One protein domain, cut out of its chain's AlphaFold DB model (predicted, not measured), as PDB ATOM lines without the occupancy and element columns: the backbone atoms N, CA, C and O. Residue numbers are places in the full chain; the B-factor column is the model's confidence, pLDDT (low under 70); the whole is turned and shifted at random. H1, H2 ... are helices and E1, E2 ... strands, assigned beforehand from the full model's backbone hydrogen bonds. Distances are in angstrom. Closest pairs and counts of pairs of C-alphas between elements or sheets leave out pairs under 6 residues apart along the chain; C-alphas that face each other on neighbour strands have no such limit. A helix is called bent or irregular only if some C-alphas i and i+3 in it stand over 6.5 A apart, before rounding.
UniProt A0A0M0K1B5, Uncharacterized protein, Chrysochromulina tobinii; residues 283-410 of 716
ATOM      1  N   PRO A 283     -10.149 -34.234 -19.700       93.50
ATOM      2  CA  PRO A 283      -9.609 -34.322 -21.060       93.50
ATOM      3  C   PRO A 283     -10.392 -35.176 -22.073       93.50
ATOM      4  O   PRO A 283     -10.128 -35.061 -23.269       93.50
ATOM      5  N   SER A 284     -11.318 -36.032 -21.638       90.12
ATOM      6  CA  SER A 284     -12.209 -36.815 -22.513       90.12
ATOM      7  C   SER A 284     -13.655 -36.310 -22.513       90.12
ATOM      8  O   SER A 284     -14.408 -36.628 -23.431       90.12
ATOM      9  N   THR A 285     -14.038 -35.491 -21.533       94.62
ATOM     10  CA  THR A 285     -15.331 -34.801 -21.479       94.62
ATOM     11  C   THR A 285     -15.319 -33.585 -22.404       94.62
ATOM     12  O   THR A 285     -14.338 -32.840 -22.452       94.62
ATOM     13  N   ARG A 286     -16.409 -33.349 -23.139       92.75
ATOM     14  CA  ARG A 286     -16.495 -32.302 -24.166       92.75
ATOM     15  C   ARG A 286     -17.748 -31.449 -23.999       92.75
ATOM     16  O   ARG A 286     -18.834 -31.982 -23.815       92.75
ATOM     17  N   LEU A 287     -17.588 -30.138 -24.161       92.31
ATOM     18  CA  LEU A 287     -18.705 -29.207 -24.330       92.31
ATOM     19  C   LEU A 287     -19.242 -29.262 -25.765       92.31
ATOM     20  O   LEU A 287     -18.446 -29.299 -26.709       92.31
ATOM     21  N   ASP A 288     -20.565 -29.224 -25.943       87.62
ATOM     22  CA  ASP A 288     -21.168 -29.156 -27.277       87.62
ATOM     23  C   ASP A 288     -20.803 -27.814 -27.950       87.62
ATOM     24  O   ASP A 288     -21.180 -26.749 -27.452       87.62
ATOM     25  N   PRO A 289     -20.091 -27.817 -29.096       84.69
ATOM     26  CA  PRO A 289     -19.759 -26.591 -29.817       84.69
ATOM     27  C   PRO A 289     -20.979 -25.766 -30.251       84.69
ATOM     28  O   PRO A 289     -20.827 -24.578 -30.523       84.69
ATOM     29  N   ARG A 290     -22.175 -26.368 -30.341       86.19
ATOM     30  CA  ARG A 290     -23.429 -25.677 -30.690       86.19
ATOM     31  C   ARG A 290     -23.984 -24.833 -29.545       86.19
ATOM     32  O   ARG A 290     -24.746 -23.904 -29.803       86.19
ATOM     33  N   GLU A 291     -23.606 -25.144 -28.310       79.94
ATOM     34  CA  GLU A 291     -24.033 -24.424 -27.107       79.94
ATOM     35  C   GLU A 291     -23.088 -23.266 -26.748       79.94
ATOM     36  O   GLU A 291     -23.369 -22.486 -25.842       79.94
ATOM     37  N   ILE A 292     -21.973 -23.122 -27.472       84.69
ATOM     38  CA  ILE A 292     -20.947 -22.104 -27.241       84.69
ATOM     39  C   ILE A 292     -21.081 -20.956 -28.271       84.69
ATOM     40  O   ILE A 292     -21.205 -21.224 -29.467       84.69
ATOM     41  N   PRO A 293     -20.986 -19.669 -27.868       85.69
ATOM     42  CA  PRO A 293     -20.871 -19.195 -26.493       85.69
ATOM     43  C   PRO A 293     -22.180 -19.386 -25.735       85.69
ATOM     44  O   PRO A 293     -23.263 -19.227 -26.306       85.69
ATOM     45  N   LEU A 294     -22.063 -19.657 -24.436       88.62
ATOM     46  CA  LEU A 294     -23.238 -19.783 -23.585       88.62
ATOM     47  C   LEU A 294     -23.988 -18.467 -23.517       88.62
ATOM     48  O   LEU A 294     -23.384 -17.397 -23.544       88.62
ATOM     49  N   ARG A 295     -25.312 -18.535 -23.430       88.25
ATOM     50  CA  ARG A 295     -26.169 -17.350 -23.392       88.25
ATOM     51  C   ARG A 295     -27.054 -17.413 -22.163       88.25
ATOM     52  O   ARG A 295     -27.964 -18.232 -22.102       88.25
ATOM     53  N   GLY A 296     -26.771 -16.535 -21.210       85.50
ATOM     54  CA  GLY A 296     -27.631 -16.299 -20.064       85.50
ATOM     55  C   GLY A 296     -28.663 -15.223 -20.363       85.50
ATOM     56  O   GLY A 296     -28.390 -14.274 -21.100       85.50
ATOM     57  N   VAL A 297     -29.835 -15.376 -19.766       84.19
ATOM     58  CA  VAL A 297     -30.965 -14.452 -19.880       84.19
ATOM     59  C   VAL A 297     -31.222 -13.770 -18.544       84.19
ATOM     60  O   VAL A 297     -30.803 -14.249 -17.494       84.19
ATOM     61  N   PHE A 298     -31.899 -12.630 -18.572       81.12
ATOM     62  CA  PHE A 298     -32.341 -11.968 -17.352       81.12
ATOM     63  C   PHE A 298     -33.553 -12.695 -16.760       81.12
ATOM     64  O   PHE A 298     -34.550 -12.899 -17.454       81.12
ATOM     65  N   GLU A 299     -33.484 -13.038 -15.477       78.50
ATOM     66  CA  GLU A 299     -34.563 -13.680 -14.732       78.50
ATOM     67  C   GLU A 299     -34.844 -12.931 -13.423       78.50
ATOM     68  O   GLU A 299     -33.938 -12.434 -12.748       78.50
ATOM     69  N   LEU A 300     -36.126 -12.859 -13.061       68.56
ATOM     70  CA  LEU A 300     -36.569 -12.475 -11.724       68.56
ATOM     71  C   LEU A 300     -36.643 -13.749 -10.894       68.56
ATOM     72  O   LEU A 300     -37.508 -14.588 -11.136       68.56
ATOM     73  N   VAL A 301     -35.739 -13.895  -9.935       66.44
ATOM     74  CA  VAL A 301     -35.734 -15.039  -9.030       66.44
ATOM     75  C   VAL A 301     -36.364 -14.611  -7.724       66.44
ATOM     76  O   VAL A 301     -35.920 -13.666  -7.088       66.44
ATOM     77  N   THR A 302     -37.452 -15.268  -7.344       64.50
ATOM     78  CA  THR A 302     -38.030 -15.093  -6.015       64.50
ATOM     79  C   THR A 302     -37.226 -15.947  -5.052       64.50
ATOM     80  O   THR A 302     -37.159 -17.162  -5.230       64.50
ATOM     81  N   ASP A 303     -36.583 -15.316  -4.074       61.03
ATOM     82  CA  ASP A 303     -35.812 -16.060  -3.085       61.03
ATOM     83  C   ASP A 303     -36.787 -16.868  -2.213       61.03
ATOM     84  O   ASP A 303     -37.764 -16.341  -1.674       61.03
ATOM     85  N   GLU A 304     -36.550 -18.172  -2.088       52.06
ATOM     86  CA  GLU A 304     -37.393 -19.041  -1.269       52.06
ATOM     87  C   GLU A 304     -37.352 -18.571   0.196       52.06
ATOM     88  O   GLU A 304     -36.321 -18.634   0.864       52.06
ATOM     89  N   GLY A 305     -38.486 -18.068   0.697       55.59
ATOM     90  CA  GLY A 305     -38.633 -17.571   2.070       55.59
ATOM     91  C   GLY A 305     -38.717 -16.049   2.212       55.59
ATOM     92  O   GLY A 305     -39.051 -15.571   3.297       55.59
ATOM     93  N   THR A 306     -38.506 -15.277   1.142       52.53
ATOM     94  CA  THR A 306     -38.770 -13.831   1.130       52.53
ATOM     95  C   THR A 306     -39.730 -13.481  -0.011       52.53
ATOM     96  O   THR A 306     -39.667 -14.013  -1.112       52.53
ATOM     97  N   LEU A 307     -40.660 -12.549   0.220       55.28
ATOM     98  CA  LEU A 307     -41.548 -12.024  -0.836       55.28
ATOM     99  C   LEU A 307     -40.798 -11.101  -1.824       55.28
ATOM    100  O   LEU A 307     -41.416 -10.336  -2.565       55.28
ATOM    101  N   THR A 308     -39.462 -11.120  -1.816       46.72
ATOM    102  CA  THR A 308     -38.606 -10.250  -2.618       46.72
ATOM    103  C   THR A 308     -38.042 -11.029  -3.796       46.72
ATOM    104  O   THR A 308     -37.437 -12.081  -3.624       46.72
ATOM    105  N   SER A 309     -38.236 -10.504  -5.007       55.06
ATOM    106  CA  SER A 309     -37.596 -11.049  -6.204       55.06
ATOM    107  C   SER A 309     -36.272 -10.336  -6.461       55.06
ATOM    108  O   SER A 309     -36.250  -9.114  -6.610       55.06
ATOM    109  N   THR A 310     -35.179 -11.091  -6.520       66.31
ATOM    110  CA  THR A 310     -33.863 -10.622  -6.942       66.31
ATOM    111  C   THR A 310     -33.729 -10.821  -8.448       66.31
ATOM    112  O   THR A 310     -33.874 -11.914  -8.994       66.31
ATOM    113  N   ALA A 311     -33.512  -9.726  -9.166       61.16
ATOM    114  CA  ALA A 311     -33.278  -9.793 -10.596       61.16
ATOM    115  C   ALA A 311     -31.802 -10.092 -10.866       61.16
ATOM    116  O   ALA A 311     -30.915  -9.404 -10.355       61.16
ATOM    117  N   ARG A 312     -31.543 -11.103 -11.695       79.62
ATOM    118  CA  ARG A 312     -30.191 -11.535 -12.050       79.62
ATOM    119  C   ARG A 312     -30.127 -11.985 -13.503       79.62
ATOM    120  O   ARG A 312     -31.053 -12.601 -14.022       79.62
ATOM    121  N   CYS A 313     -29.012 -11.699 -14.159       82.62
ATOM    122  CA  CYS A 313     -28.641 -12.379 -15.390       82.62
ATOM    123  C   CYS A 313     -28.216 -13.801 -15.012       82.62
ATOM    124  O   CYS A 313     -27.374 -13.958 -14.129       82.62
ATOM    125  N   TYR A 314     -28.792 -14.819 -15.641       87.94
ATOM    126  CA  TYR A 314     -28.669 -16.216 -15.236       87.94
ATOM    127  C   TYR A 314     -28.432 -17.118 -16.451       87.94
ATOM    128  O   TYR A 314     -29.068 -16.970 -17.495       87.94
ATOM    129  N   CYS A 315     -27.498 -18.058 -16.328       92.25
ATOM    130  CA  CYS A 315     -27.164 -19.049 -17.344       92.25
ATOM    131  C   CYS A 315     -27.066 -20.431 -16.702       92.25
ATOM    132  O   CYS A 315     -26.492 -20.571 -15.624       92.25
ATOM    133  N   LYS A 316     -27.558 -21.462 -17.393       93.00
ATOM    134  CA  LYS A 316     -27.431 -22.861 -16.972       93.00
ATOM    135  C   LYS A 316     -26.975 -23.758 -18.119       93.00
ATOM    136  O   LYS A 316     -27.321 -23.502 -19.269       93.00
ATOM    137  N   MET A 317     -26.233 -24.810 -17.792       94.44
ATOM    138  CA  MET A 317     -25.785 -25.861 -18.713       94.44
ATOM    139  C   MET A 317     -25.825 -27.209 -17.996       94.44
ATOM    140  O   MET A 317     -25.463 -27.293 -16.825       94.44
ATOM    141  N   VAL A 318     -26.196 -28.272 -18.708       95.88
ATOM    142  CA  VAL A 318     -25.988 -29.648 -18.241       95.88
ATOM    143  C   VAL A 318     -24.716 -30.195 -18.886       95.88
ATOM    144  O   VAL A 318     -24.637 -30.344 -20.101       95.88
ATOM    145  N   LEU A 319     -23.700 -30.477 -18.074       96.31
ATOM    146  CA  LEU A 319     -22.463 -31.108 -18.518       96.31
ATOM    147  C   LEU A 319     -22.642 -32.626 -18.536       96.31
ATOM    148  O   LEU A 319     -22.802 -33.244 -17.483       96.31
ATOM    149  N   HIS A 320     -22.538 -33.223 -19.719       95.94
ATOM    150  CA  HIS A 320     -22.456 -34.672 -19.888       95.94
ATOM    151  C   HIS A 320     -21.000 -35.117 -19.760       95.94
ATOM    152  O   HIS A 320     -20.166 -34.742 -20.585       95.94
ATOM    153  N   SER A 321     -20.686 -35.880 -18.713       95.81
ATOM    154  CA  SER A 321     -19.311 -36.289 -18.441       95.81
ATOM    155  C   SER A 321     -18.961 -37.641 -19.061       95.81
ATOM    156  O   SER A 321     -19.815 -38.518 -19.214       95.81
ATOM    157  N   CYS A 322     -17.689 -37.797 -19.427       95.06
ATOM    158  CA  CYS A 322     -17.142 -39.048 -19.932       95.06
ATOM    159  C   CYS A 322     -15.960 -39.507 -19.084       95.06
ATOM    160  O   CYS A 322     -15.190 -38.684 -18.584       95.06
ATOM    161  N   ASP A 323     -15.764 -40.817 -18.984       92.88
ATOM    162  CA  ASP A 323     -14.591 -41.397 -18.342       92.88
ATOM    163  C   ASP A 323     -13.324 -41.224 -19.192       92.88
ATOM    164  O   ASP A 323     -13.357 -40.696 -20.306       92.88
ATOM    165  N   LYS A 324     -12.176 -41.692 -18.691       90.19
ATOM    166  CA  LYS A 324     -10.881 -41.583 -19.388       90.19
ATOM    167  C   LYS A 324     -10.862 -42.226 -20.786       90.19
ATOM    168  O   LYS A 324     -10.017 -41.852 -21.600       90.19
ATOM    169  N   MET A 325     -11.764 -43.166 -21.062       83.44
ATOM    170  CA  MET A 325     -11.889 -43.856 -22.347       83.44
ATOM    171  C   MET A 325     -12.965 -43.262 -23.256       83.44
ATOM    172  O   MET A 325     -13.097 -43.688 -24.400       83.44
ATOM    173  N   GLY A 326     -13.659 -42.219 -22.798       88.31
ATOM    174  CA  GLY A 326     -14.704 -41.540 -23.552       88.31
ATOM    175  C   GLY A 326     -16.084 -42.170 -23.380       88.31
ATOM    176  O   GLY A 326     -17.012 -41.754 -24.069       88.31
ATOM    177  N   ASN A 327     -16.239 -43.132 -22.466       89.12
ATOM    178  CA  ASN A 327     -17.544 -43.705 -22.158       89.12
ATOM    179  C   ASN A 327     -18.390 -42.677 -21.394       89.12
ATOM    180  O   ASN A 327     -17.866 -42.077 -20.453       89.12
ATOM    181  N   PRO A 328     -19.682 -42.498 -21.723       92.38
ATOM    182  CA  PRO A 328     -20.579 -41.663 -20.929       92.38
ATOM    183  C   PRO A 328     -20.656 -42.190 -19.497       92.38
ATOM    184  O   PRO A 328     -20.940 -43.370 -19.289       92.38
ATOM    185  N   CYS A 329     -20.395 -41.339 -18.511       94.94
ATOM    186  CA  CYS A 329     -20.511 -41.737 -17.113       94.94
ATOM    187  C   CYS A 329     -21.974 -42.061 -16.778       94.94
ATOM    188  O   CYS A 329     -22.884 -41.367 -17.220       94.94
ATOM    189  N   SER A 330     -22.196 -43.113 -15.986       92.69
ATOM    190  CA  SER A 330     -23.527 -43.514 -15.495       92.69
ATOM    191  C   SER A 330     -23.801 -43.072 -14.058       92.69
ATOM    192  O   SER A 330     -24.883 -43.305 -13.524       92.69
ATOM    193  N   ASN A 331     -22.790 -42.511 -13.399       92.00
ATOM    194  CA  ASN A 331     -22.812 -42.127 -11.998       92.00
ATOM    195  C   ASN A 331     -22.040 -40.818 -11.825       92.00
ATOM    196  O   ASN A 331     -21.061 -40.574 -12.532       92.00
ATOM    197  N   GLY A 332     -22.490 -40.001 -10.876       91.75
ATOM    198  CA  GLY A 332     -21.770 -38.811 -10.427       91.75
ATOM    199  C   GLY A 332     -20.569 -39.128  -9.524       91.75
ATOM    200  O   GLY A 332     -20.086 -40.259  -9.454       91.75
ATOM    201  N   GLY A 333     -20.110 -38.120  -8.784       92.12
ATOM    202  CA  GLY A 333     -19.111 -38.234  -7.718       92.12
ATOM    203  C   GLY A 333     -17.759 -37.580  -8.009       92.12
ATOM    204  O   GLY A 333     -17.000 -37.332  -7.072       92.12
ATOM    205  N   SER A 334     -17.449 -37.257  -9.266       93.75
ATOM    206  CA  SER A 334     -16.248 -36.480  -9.607       93.75
ATOM    207  C   SER A 334     -16.376 -35.009  -9.201       93.75
ATOM    208  O   SER A 334     -17.471 -34.440  -9.200       93.75
ATOM    209  N   VAL A 335     -15.245 -34.366  -8.893       95.12
ATOM    210  CA  VAL A 335     -15.220 -32.958  -8.480       95.12
ATOM    211  C   VAL A 335     -15.284 -32.072  -9.719       95.12
ATOM    212  O   VAL A 335     -14.275 -31.814 -10.379       95.12
ATOM    213  N   VAL A 336     -16.483 -31.581 -10.027       97.12
ATOM    214  CA  VAL A 336     -16.708 -30.630 -11.119       97.12
ATOM    215  C   VAL A 336     -16.753 -29.211 -10.568       97.12
ATOM    216  O   VAL A 336     -17.463 -28.916  -9.611       97.12
ATOM    217  N   THR A 337     -15.971 -28.323 -11.177       96.25
ATOM    218  CA  THR A 337     -15.933 -26.902 -10.821       96.25
ATOM    219  C   THR A 337     -16.118 -26.047 -12.061       96.25
ATOM    220  O   THR A 337     -15.547 -26.320 -13.119       96.25
ATOM    221  N   CYS A 338     -16.892 -24.978 -11.923       95.12
ATOM    222  CA  CYS A 338     -17.031 -23.947 -12.935       95.12
ATOM    223  C   CYS A 338     -16.886 -22.556 -12.316       95.12
ATOM    224  O   CYS A 338     -16.922 -22.412 -11.095       95.12
ATOM    225  N   GLY A 339     -16.653 -21.553 -13.158       91.50
ATOM    226  CA  GLY A 339     -16.504 -20.163 -12.732       91.50
ATOM    227  C   GLY A 339     -16.028 -19.262 -13.865       91.50
ATOM    228  O   GLY A 339     -15.959 -19.693 -15.016       91.50
ATOM    229  N   VAL A 340     -15.692 -18.016 -13.538       89.06
ATOM    230  CA  VAL A 340     -15.125 -17.024 -14.469       89.06
ATOM    231  C   VAL A 340     -13.601 -16.983 -14.322       89.06
ATOM    232  O   VAL A 340     -13.073 -17.145 -13.222       89.06
ATOM    233  N   THR A 341     -12.870 -16.794 -15.421       83.56
ATOM    234  CA  THR A 341     -11.409 -16.648 -15.387       83.56
ATOM    235  C   THR A 341     -11.001 -15.272 -14.852       83.56
ATOM    236  O   THR A 341     -11.700 -14.272 -15.023       83.56
ATOM    237  N   ASN A 342      -9.814 -15.180 -14.246       67.31
ATOM    238  CA  ASN A 342      -9.283 -13.908 -13.735       67.31
ATOM    239  C   ASN A 342      -9.108 -12.846 -14.839       67.31
ATOM    240  O   ASN A 342      -9.180 -11.653 -14.560       67.31
ATOM    241  N   SER A 343      -8.893 -13.275 -16.086       62.03
ATOM    242  CA  SER A 343      -8.745 -12.417 -17.269       62.03
ATOM    243  C   SER A 343     -10.027 -11.652 -17.612       62.03
ATOM    244  O   SER A 343      -9.971 -10.580 -18.207       62.03
ATOM    245  N   SER A 344     -11.179 -12.216 -17.249       58.12
ATOM    246  CA  SER A 344     -12.507 -11.683 -17.549       58.12
ATOM    247  C   SER A 344     -13.062 -10.775 -16.448       58.12
ATOM    248  O   SER A 344     -14.152 -10.221 -16.601       58.12
ATOM    249  N   MET A 345     -12.348 -10.617 -15.332       60.47
ATOM    250  CA  MET A 345     -12.740  -9.678 -14.288       60.47
ATOM    251  C   MET A 345     -12.379  -8.262 -14.734       60.47
ATOM    252  O   MET A 345     -11.211  -7.947 -14.961       60.47
ATOM    253  N   ASN A 346     -13.379  -7.387 -14.857       56.06
ATOM    254  CA  ASN A 346     -13.109  -5.980 -15.125       56.06
ATOM    255  C   ASN A 346     -12.368  -5.345 -13.924       56.06
ATOM    256  O   ASN A 346     -12.399  -5.862 -12.802       56.06
ATOM    257  N   ALA A 347     -11.677  -4.222 -14.151       53.19
ATOM    258  CA  ALA A 347     -10.889  -3.557 -13.109       53.19
ATOM    259  C   ALA A 347     -11.728  -3.208 -11.864       53.19
ATOM    260  O   ALA A 347     -11.223  -3.304 -10.749       53.19
ATOM    261  N   ALA A 348     -13.017  -2.890 -12.045       52.56
ATOM    262  CA  ALA A 348     -13.935  -2.645 -10.939       52.56
ATOM    263  C   ALA A 348     -14.167  -3.920 -10.111       52.56
ATOM    264  O   ALA A 348     -13.974  -3.883  -8.903       52.56
ATOM    265  N   SER A 349     -14.481  -5.060 -10.735       55.00
ATOM    266  CA  SER A 349     -14.664  -6.366 -10.088       55.00
ATOM    267  C   SER A 349     -13.412  -6.818  -9.333       55.00
ATOM    268  O   SER A 349     -13.530  -7.413  -8.265       55.00
ATOM    269  N   LYS A 350     -12.215  -6.487  -9.841       58.22
ATOM    270  CA  LYS A 350     -10.938  -6.805  -9.186       58.22
ATOM    271  C   LYS A 350     -10.741  -6.018  -7.882       58.22
ATOM    272  O   LYS A 350     -10.447  -6.619  -6.856       58.22
ATOM    273  N   THR A 351     -10.986  -4.706  -7.895       54.78
ATOM    274  CA  THR A 351     -10.929  -3.847  -6.693       54.78
ATOM    275  C   THR A 351     -12.044  -4.174  -5.687       54.78
ATOM    276  O   THR A 351     -11.854  -4.106  -4.476       54.78
ATOM    277  N   ILE A 352     -13.214  -4.571  -6.184       57.91
ATOM    278  CA  ILE A 352     -14.404  -4.952  -5.409       57.91
ATOM    279  C   ILE A 352     -14.183  -6.253  -4.619       57.91
ATOM    280  O   ILE A 352     -14.613  -6.353  -3.470       57.91
ATOM    281  N   MET A 353     -13.478  -7.232  -5.197       55.75
ATOM    282  CA  MET A 353     -13.175  -8.507  -4.533       55.75
ATOM    283  C   MET A 353     -12.210  -8.334  -3.343       55.75
ATOM    284  O   MET A 353     -12.313  -9.058  -2.354       55.75
ATOM    285  N   GLU A 354     -11.328  -7.332  -3.407       58.28
ATOM    286  CA  GLU A 354     -10.407  -6.950  -2.327       58.28
ATOM    287  C   GLU A 354     -11.114  -6.193  -1.184       58.28
ATOM    288  O   GLU A 354     -10.681  -6.269  -0.037       58.28
ATOM    289  N   ALA A 355     -12.233  -5.513  -1.468       55.12
ATOM    290  CA  ALA A 355     -12.949  -4.670  -0.507       55.12
ATOM    291  C   ALA A 355     -13.910  -5.426   0.442       55.12
ATOM    292  O   ALA A 355     -14.386  -4.835   1.408       55.12
ATOM    293  N   GLN A 356     -14.205  -6.711   0.192       54.75
ATOM    294  CA  GLN A 356     -15.025  -7.605   1.042       54.75
ATOM    295  C   GLN A 356     -16.394  -7.058   1.530       54.75
ATOM    296  O   GLN A 356     -16.929  -7.546   2.526       54.75
ATOM    297  N   THR A 357     -17.017  -6.093   0.849       57.50
ATOM    298  CA  THR A 357     -18.356  -5.588   1.214       57.50
ATOM    299  C   THR A 357     -19.490  -6.388   0.549       57.50
ATOM    300  O   THR A 357     -19.341  -6.965  -0.529       57.50
ATOM    301  N   THR A 358     -20.663  -6.441   1.187       50.59
ATOM    302  CA  THR A 358     -21.826  -7.220   0.711       50.59
ATOM    303  C   THR A 358     -22.404  -6.687  -0.608       50.59
ATOM    304  O   THR A 358     -22.767  -7.472  -1.478       50.59
ATOM    305  N   GLU A 359     -22.423  -5.364  -0.808       52.03
ATOM    306  CA  GLU A 359     -22.868  -4.728  -2.065       52.03
ATOM    307  C   GLU A 359     -21.894  -4.979  -3.231       52.03
ATOM    308  O   GLU A 359     -22.299  -5.034  -4.391       52.03
ATOM    309  N   ALA A 360     -20.614  -5.195  -2.919       48.19
ATOM    310  CA  ALA A 360     -19.552  -5.483  -3.875       48.19
ATOM    311  C   ALA A 360     -19.636  -6.920  -4.435       48.19
ATOM    312  O   ALA A 360     -19.430  -7.131  -5.631       48.19
ATOM    313  N   ARG A 361     -20.016  -7.913  -3.616       52.22
ATOM    314  CA  ARG A 361     -20.169  -9.316  -4.062       52.22
ATOM    315  C   ARG A 361     -21.221  -9.502  -5.159       52.22
ATOM    316  O   ARG A 361     -21.013 -10.313  -6.054       52.22
ATOM    317  N   SER A 362     -22.283  -8.698  -5.141       52.19
ATOM    318  CA  SER A 362     -23.391  -8.773  -6.108       52.19
ATOM    319  C   SER A 362     -22.967  -8.472  -7.561       52.19
ATOM    320  O   SER A 362     -23.614  -8.917  -8.506       52.19
ATOM    321  N   LEU A 363     -21.847  -7.760  -7.760       61.06
ATOM    322  CA  LEU A 363     -21.310  -7.382  -9.077       61.06
ATOM    323  C   LEU A 363     -20.393  -8.445  -9.709       61.06
ATOM    324  O   LEU A 363     -19.967  -8.284 -10.854       61.06
ATOM    325  N   VAL A 364     -20.061  -9.510  -8.977       74.81
ATOM    326  CA  VAL A 364     -19.250 -10.627  -9.475       74.81
ATOM    327  C   VAL A 364     -20.181 -11.692 -10.062       74.81
ATOM    328  O   VAL A 364     -21.352 -11.780  -9.701       74.81
ATOM    329  N   VAL A 365     -19.691 -12.466 -11.029       85.38
ATOM    330  CA  VAL A 365     -20.420 -13.643 -11.512       85.38
ATOM    331  C   VAL A 365     -20.234 -14.762 -10.497       85.38
ATOM    332  O   VAL A 365     -19.117 -15.234 -10.284       85.38
ATOM    333  N   GLU A 366     -21.328 -15.179  -9.880       88.69
ATOM    334  CA  GLU A 366     -21.387 -16.359  -9.031       88.69
ATOM    335  C   GLU A 366     -21.630 -17.605  -9.885       88.69
ATOM    336  O   GLU A 366     -22.169 -17.530 -10.993       88.69
ATOM    337  N   SER A 367     -21.207 -18.759  -9.377       92.50
ATOM    338  CA  SER A 367     -21.378 -20.035 -10.060       92.50
ATOM    339  C   SER A 367     -21.650 -21.164  -9.082       92.50
ATOM    340  O   SER A 367     -21.089 -21.199  -7.986       92.50
ATOM    341  N   LYS A 368     -22.464 -22.125  -9.507       94.19
ATOM    342  CA  LYS A 368     -22.784 -23.329  -8.744       94.19
ATOM    343  C   LYS A 368     -22.705 -24.551  -9.639       94.19
ATOM    344  O   LYS A 368     -22.987 -24.503 -10.831       94.19
ATOM    345  N   THR A 369     -22.294 -25.660  -9.047       96.81
ATOM    346  CA  THR A 369     -22.284 -26.967  -9.693       96.81
ATOM    347  C   THR A 369     -23.064 -27.933  -8.825       96.81
ATOM    348  O   THR A 369     -22.810 -28.023  -7.625       96.81
ATOM    349  N   THR A 370     -24.015 -28.629  -9.434       97.38
ATOM    350  CA  THR A 370     -24.852 -29.631  -8.778       97.38
ATOM    351  C   THR A 370     -24.664 -30.961  -9.496       97.38
ATOM    352  O   THR A 370     -24.914 -31.060 -10.696       97.38
ATOM    353  N   ASP A 371     -24.208 -31.974  -8.768       97.06
ATOM    354  CA  ASP A 371     -24.140 -33.347  -9.264       97.06
ATOM    355  C   ASP A 371     -25.544 -33.966  -9.266       97.06
ATOM    356  O   ASP A 371     -26.229 -33.939  -8.242       97.06
ATOM    357  N   GLN A 372     -25.980 -34.493 -10.411       96.06
ATOM    358  CA  GLN A 372     -27.293 -35.131 -10.555       96.06
ATOM    359  C   GLN A 372     -27.258 -36.636 -10.246       96.06
ATOM    360  O   GLN A 372     -28.301 -37.283 -10.186       96.06
ATOM    361  N   GLY A 373     -26.071 -37.205 -10.008       95.12
ATOM    362  CA  GLY A 373     -25.879 -38.602  -9.627       95.12
ATOM    363  C   GLY A 373     -25.932 -39.598 -10.788       95.12
ATOM    364  O   GLY A 373     -25.654 -40.777 -10.577       95.12
ATOM    365  N   ASP A 374     -26.214 -39.137 -12.006       94.50
ATOM    366  CA  ASP A 374     -26.396 -39.941 -13.221       94.50
ATOM    367  C   ASP A 374     -25.246 -39.791 -14.236       94.50
ATOM    368  O   ASP A 374     -25.357 -40.224 -15.380       94.50
ATOM    369  N   GLY A 375     -24.133 -39.175 -13.820       93.62
ATOM    370  CA  GLY A 375     -23.009 -38.836 -14.697       93.62
ATOM    371  C   GLY A 375     -23.152 -37.479 -15.393       93.62
ATOM    372  O   GLY A 375     -22.266 -37.086 -16.160       93.62
ATOM    373  N   THR A 376     -24.223 -36.733 -15.105       96.81
ATOM    374  CA  THR A 376     -24.396 -35.347 -15.544       96.81
ATOM    375  C   THR A 376     -24.288 -34.352 -14.389       96.81
ATOM    376  O   THR A 376     -24.590 -34.651 -13.232       96.81
ATOM    377  N   TYR A 377     -23.865 -33.129 -14.712       97.44
ATOM    378  CA  TYR A 377     -23.695 -32.045 -13.743       97.44
ATOM    379  C   TYR A 377     -24.428 -30.793 -14.215       97.44
ATOM    380  O   TYR A 377     -24.191 -30.318 -15.323       97.44
ATOM    381  N   LEU A 378     -25.293 -30.228 -13.372       96.69
ATOM    382  CA  LEU A 378     -25.927 -28.939 -13.632       96.69
ATOM    383  C   LEU A 378     -24.973 -27.817 -13.215       96.69
ATOM    384  O   LEU A 378     -24.636 -27.676 -12.038       96.69
ATOM    385  N   LEU A 379     -24.548 -27.025 -14.190       96.75
ATOM    386  CA  LEU A 379     -23.705 -25.851 -14.015       96.75
ATOM    387  C   LEU A 379     -24.572 -24.601 -14.126       96.75
ATOM    388  O   LEU A 379     -25.326 -24.450 -15.087       96.75
ATOM    389  N   GLU A 380     -24.454 -23.704 -13.159       94.12
ATOM    390  CA  GLU A 380     -25.221 -22.464 -13.082       94.12
ATOM    391  C   GLU A 380     -24.262 -21.284 -12.915       94.12
ATOM    392  O   GLU A 380     -23.308 -21.373 -12.142       94.12
ATOM    393  N   TRP A 381     -24.540 -20.171 -13.593       92.44
ATOM    394  CA  TRP A 381     -23.844 -18.895 -13.426       92.44
ATOM    395  C   TRP A 381     -24.851 -17.762 -13.317       92.44
ATOM    396  O   TRP A 381     -25.831 -17.736 -14.065       92.44
ATOM    397  N   TRP A 382     -24.599 -16.792 -12.441       89.12
ATOM    398  CA  TRP A 382     -25.445 -15.607 -12.356       89.12
ATOM    399  C   TRP A 382     -24.717 -14.358 -11.879       89.12
ATOM    400  O   TRP A 382     -23.709 -14.427 -11.186       89.12
ATOM    401  N   SER A 383     -25.237 -13.195 -12.262       85.12
ATOM    402  CA  SER A 383     -24.752 -11.890 -11.810       85.12
ATOM    403  C   SER A 383     -25.825 -10.825 -11.988       85.12
ATOM    404  O   SER A 383     -26.693 -10.955 -12.851       85.12
ATOM    405  N   VAL A 384     -25.745  -9.723 -11.242       77.69
ATOM    406  CA  VAL A 384     -26.517  -8.516 -11.589       77.69
ATOM    407  C   VAL A 384     -25.909  -7.776 -12.779       77.69
ATOM    408  O   VAL A 384     -26.597  -6.957 -13.375       77.69
ATOM    409  N   SER A 385     -24.650  -8.058 -13.137       79.88
ATOM    410  CA  SER A 385     -23.964  -7.438 -14.274       79.88
ATOM    411  C   SER A 385     -24.171  -8.244 -15.557       79.88
ATOM    412  O   SER A 385     -23.969  -9.458 -15.581       79.88
ATOM    413  N   SER A 386     -24.541  -7.563 -16.642       83.19
ATOM    414  CA  SER A 386     -24.561  -8.159 -17.983       83.19
ATOM    415  C   SER A 386     -23.193  -8.029 -18.652       83.19
ATOM    416  O   SER A 386     -22.488  -7.046 -18.420       83.19
ATOM    417  N   GLY A 387     -22.854  -8.935 -19.563       79.25
ATOM    418  CA  GLY A 387     -21.616  -8.832 -20.327       79.25
ATOM    419  C   GLY A 387     -21.131 -10.157 -20.890       79.25
ATOM    420  O   GLY A 387     -21.734 -11.209 -20.675       79.25
ATOM    421  N   ALA A 388     -20.029 -10.086 -21.633       83.75
ATOM    422  CA  ALA A 388     -19.289 -11.260 -22.069       83.75
ATOM    423  C   ALA A 388     -18.256 -11.645 -21.001       83.75
ATOM    424  O   ALA A 388     -17.477 -10.799 -20.564       83.75
ATOM    425  N   TYR A 389     -18.244 -12.919 -20.620       85.06
ATOM    426  CA  TYR A 389     -17.368 -13.483 -19.605       85.06
ATOM    427  C   TYR A 389     -16.619 -14.695 -20.153       85.06
ATOM    428  O   TYR A 389     -17.222 -15.560 -20.785       85.06
ATOM    429  N   GLU A 390     -15.316 -14.786 -19.899       88.69
ATOM    430  CA  GLU A 390     -14.560 -16.021 -20.132       88.69
ATOM    431  C   GLU A 390     -14.736 -16.940 -18.918       88.69
ATOM    432  O   GLU A 390     -14.428 -16.568 -17.786       88.69
ATOM    433  N   ILE A 391     -15.251 -18.141 -19.145       92.62
ATOM    434  CA  ILE A 391     -15.573 -19.127 -18.119       92.62
ATOM    435  C   ILE A 391     -14.680 -20.360 -18.228       92.62
ATOM    436  O   ILE A 391     -14.211 -20.739 -19.306       92.62
ATOM    437  N   TYR A 392     -14.487 -21.037 -17.099       93.38
ATOM    438  CA  TYR A 392     -13.864 -22.351 -17.049       93.38
ATOM    439  C   TYR A 392     -14.843 -23.411 -16.549       93.38
ATOM    440  O   TYR A 392     -15.737 -23.133 -15.753       93.38
ATOM    441  N   ILE A 393     -14.619 -24.642 -17.000       96.56
ATOM    442  CA  ILE A 393     -15.263 -25.862 -16.525       96.56
ATOM    443  C   ILE A 393     -14.147 -26.897 -16.384       96.56
ATOM    444  O   ILE A 393     -13.387 -27.142 -17.329       96.56
ATOM    445  N   LYS A 394     -14.001 -27.456 -15.186       96.00
ATOM    446  CA  LYS A 394     -12.936 -28.394 -14.832       96.00
ATOM    447  C   LYS A 394     -13.506 -29.610 -14.119       96.00
ATOM    448  O   LYS A 394     -14.411 -29.467 -13.303       96.00
ATOM    449  N   ILE A 395     -12.909 -30.768 -14.375       96.56
ATOM    450  CA  ILE A 395     -13.131 -32.015 -13.638       96.56
ATOM    451  C   ILE A 395     -11.800 -32.388 -12.988       96.56
ATOM    452  O   ILE A 395     -10.783 -32.462 -13.680       96.56
ATOM    453  N   ASP A 396     -11.788 -32.537 -11.663       92.56
ATOM    454  CA  ASP A 396     -10.594 -32.831 -10.853       92.56
ATOM    455  C   ASP A 396      -9.416 -31.874 -11.140       92.56
ATOM    456  O   ASP A 396      -8.250 -32.256 -11.224       92.56
ATOM    457  N   GLY A 397      -9.735 -30.590 -11.344       90.31
ATOM    458  CA  GLY A 397      -8.764 -29.529 -11.629       90.31
ATOM    459  C   GLY A 397      -8.292 -29.438 -13.087       90.31
ATOM    460  O   GLY A 397      -7.645 -28.449 -13.447       90.31
ATOM    461  N   LEU A 398      -8.653 -30.396 -13.944       92.44
ATOM    462  CA  LEU A 398      -8.315 -30.412 -15.370       92.44
ATOM    463  C   LEU A 398      -9.458 -29.846 -16.212       92.44
ATOM    464  O   LEU A 398     -10.621 -30.158 -15.977       92.44
ATOM    465  N   HIS A 399      -9.135 -29.033 -17.219       93.19
ATOM    466  CA  HIS A 399     -10.143 -28.495 -18.135       93.19
ATOM    467  C   HIS A 399     -10.823 -29.602 -18.943       93.19
ATOM    468  O   HIS A 399     -10.169 -30.540 -19.405       93.19
ATOM    469  N   VAL A 400     -12.132 -29.445 -19.146       93.88
ATOM    470  CA  VAL A 400     -12.860 -30.208 -20.166       93.88
ATOM    471  C   VAL A 400     -12.504 -29.714 -21.567       93.88
ATOM    472  O   VAL A 400     -12.079 -28.568 -21.747       93.88
ATOM    473  N   LEU A 401     -12.710 -30.546 -22.585       91.38
ATOM    474  CA  LEU A 401     -12.530 -30.128 -23.973       91.38
ATOM    475  C   LEU A 401     -13.543 -29.043 -24.341       91.38
ATOM    476  O   LEU A 401     -14.754 -29.224 -24.213       91.38
ATOM    477  N   GLY A 402     -13.026 -27.922 -24.840       88.56
ATOM    478  CA  GLY A 402     -13.808 -26.716 -25.100       88.56
ATOM    479  C   GLY A 402     -13.787 -25.704 -23.956       88.56
ATOM    480  O   GLY A 402     -14.399 -24.661 -24.108       88.56
ATOM    481  N   SER A 403     -13.089 -25.967 -22.843       91.94
ATOM    482  CA  SER A 403     -12.826 -24.993 -21.778       91.94
ATOM    483  C   SER A 403     -11.349 -24.550 -21.775       91.94
ATOM    484  O   SER A 403     -10.486 -25.406 -21.975       91.94
ATOM    485  N   PRO A 404     -11.015 -23.272 -21.476       92.25
ATOM    486  CA  PRO A 404     -11.908 -22.121 -21.256       92.25
ATOM    487  C   PRO A 404     -12.766 -21.741 -22.475       92.25
ATOM    488  O   PRO A 404     -12.409 -22.058 -23.606       92.25
ATOM    489  N   THR A 405     -13.903 -21.081 -22.234       90.88
ATOM    490  CA  THR A 405     -14.838 -20.621 -23.281       90.88
ATOM    491  C   THR A 405     -15.557 -19.333 -22.885       90.88
ATOM    492  O   THR A 405     -15.315 -18.811 -21.805       90.88
ATOM    493  N   TYR A 406     -16.449 -18.813 -23.731       89.00
ATOM    494  CA  TYR A 406     -17.184 -17.572 -23.487       89.00
ATOM    495  C   TYR A 406     -18.659 -17.800 -23.140       89.00
ATOM    496  O   TYR A 406     -19.332 -18.665 -23.705       89.00
ATOM    497  N   MET A 407     -19.169 -16.950 -22.253       90.62
ATOM    498  CA  MET A 407     -20.571 -16.813 -21.877       90.62
ATOM    499  C   MET A 407     -21.007 -15.358 -22.061       90.62
ATOM    500  O   MET A 407     -20.271 -14.441 -21.716       90.62
ATOM    501  N   LEU A 408     -22.212 -15.132 -22.568       88.75
ATOM    502  CA  LEU A 408     -22.839 -13.824 -22.701       88.75
ATOM    503  C   LEU A 408     -24.063 -13.757 -21.785       88.75
ATOM    504  O   LEU A 408     -25.062 -14.424 -22.043       88.75
ATOM    505  N   LEU A 409     -23.995 -12.937 -20.741       87.19
ATOM    506  CA  LEU A 409     -25.133 -12.607 -19.889       87.19
ATOM    507  C   LEU A 409     -25.832 -11.367 -20.448       87.19
ATOM    508  O   LEU A 409     -25.209 -10.310 -20.553       87.19
ATOM    509  N   THR A 410     -27.107 -11.479 -20.819       83.69
ATOM    510  CA  THR A 410     -27.888 -10.338 -21.327       83.69
ATOM    511  C   THR A 410     -28.602  -9.599 -20.201       83.69
ATOM    512  O   THR A 410     -29.167 -10.233 -19.313       83.69
TER     513      THR A 410
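Overview. This is residues 283 to 410 of the 716 residues of an uncharacterized protein of Chrysochromulina tobinii (UniProt A0A0M0K1B5). What shape is this? One sheet of seven strands curls into a small, nearly closed barrel, its edge strands E3 and E4 near each other. The bent E1-E2 hairpin reaches away from it, and H1 and H2 lie beyond one end, residues 354 to 359 sticking out. What makes it up? The printed part has 128 residues, with two named helices and seven named strands in the order E1 E2 E3 H1 H2 E4 E5 E6 E7; strands hold 54 of the 67 residues in named elements, the class mostly strand, and the mixed sheet runs E3 E6 E7 E1 E2 E5 E4. It is compact, with a radius of gyration of the C-alphas of 15.6 A and spans of 45 by 34 by 27 A.

Along the chain. What comes first? E1, residues 294 to 302, starts at C-alpha (-23.238, -19.783, -23.585); E2 is residues 309 to 320, 31.2 A long, and E3 336 to 340. What follows? H1 is residues 347 to 355, H2 358 to 361, E4 366 to 371, E5 376 to 383, E6 387 to 395, 25.6 A long, and E7 405 to 409, ending at C-alpha (-25.133, -12.607, -19.889).

Arrangement. How is the sheet arranged? It is a folded sheet, bent back into two leaves: E3, E6, E7 and E1 face E5 and E4, with E2 as the hinge. Among the pairs within hydrogen-bond range are N 299 and O 312 of the hairpin E1 and E2, 2.9 A, and N 296 and O 408 of parallel E1 and E7, 2.8 A. And the helices? H1 and H2 touch, their closest C-alphas those of Ile 352 and Ala 360, 5.4 A apart, and neither is on the sheet. H1 has 4 of 5 O i to N i+4 pairs within range; H2 is too short for one.

Size, cuts and confidence. How far does it reach? The two farthest C-alphas, of Leu 307 and Met 325, are 48.5 A apart. Is it continuous and sure? The printed part has no cut, and the link E2 to E3 is long. The model's pLDDT is under 70 in residues 300 to 311 and 342 to 363.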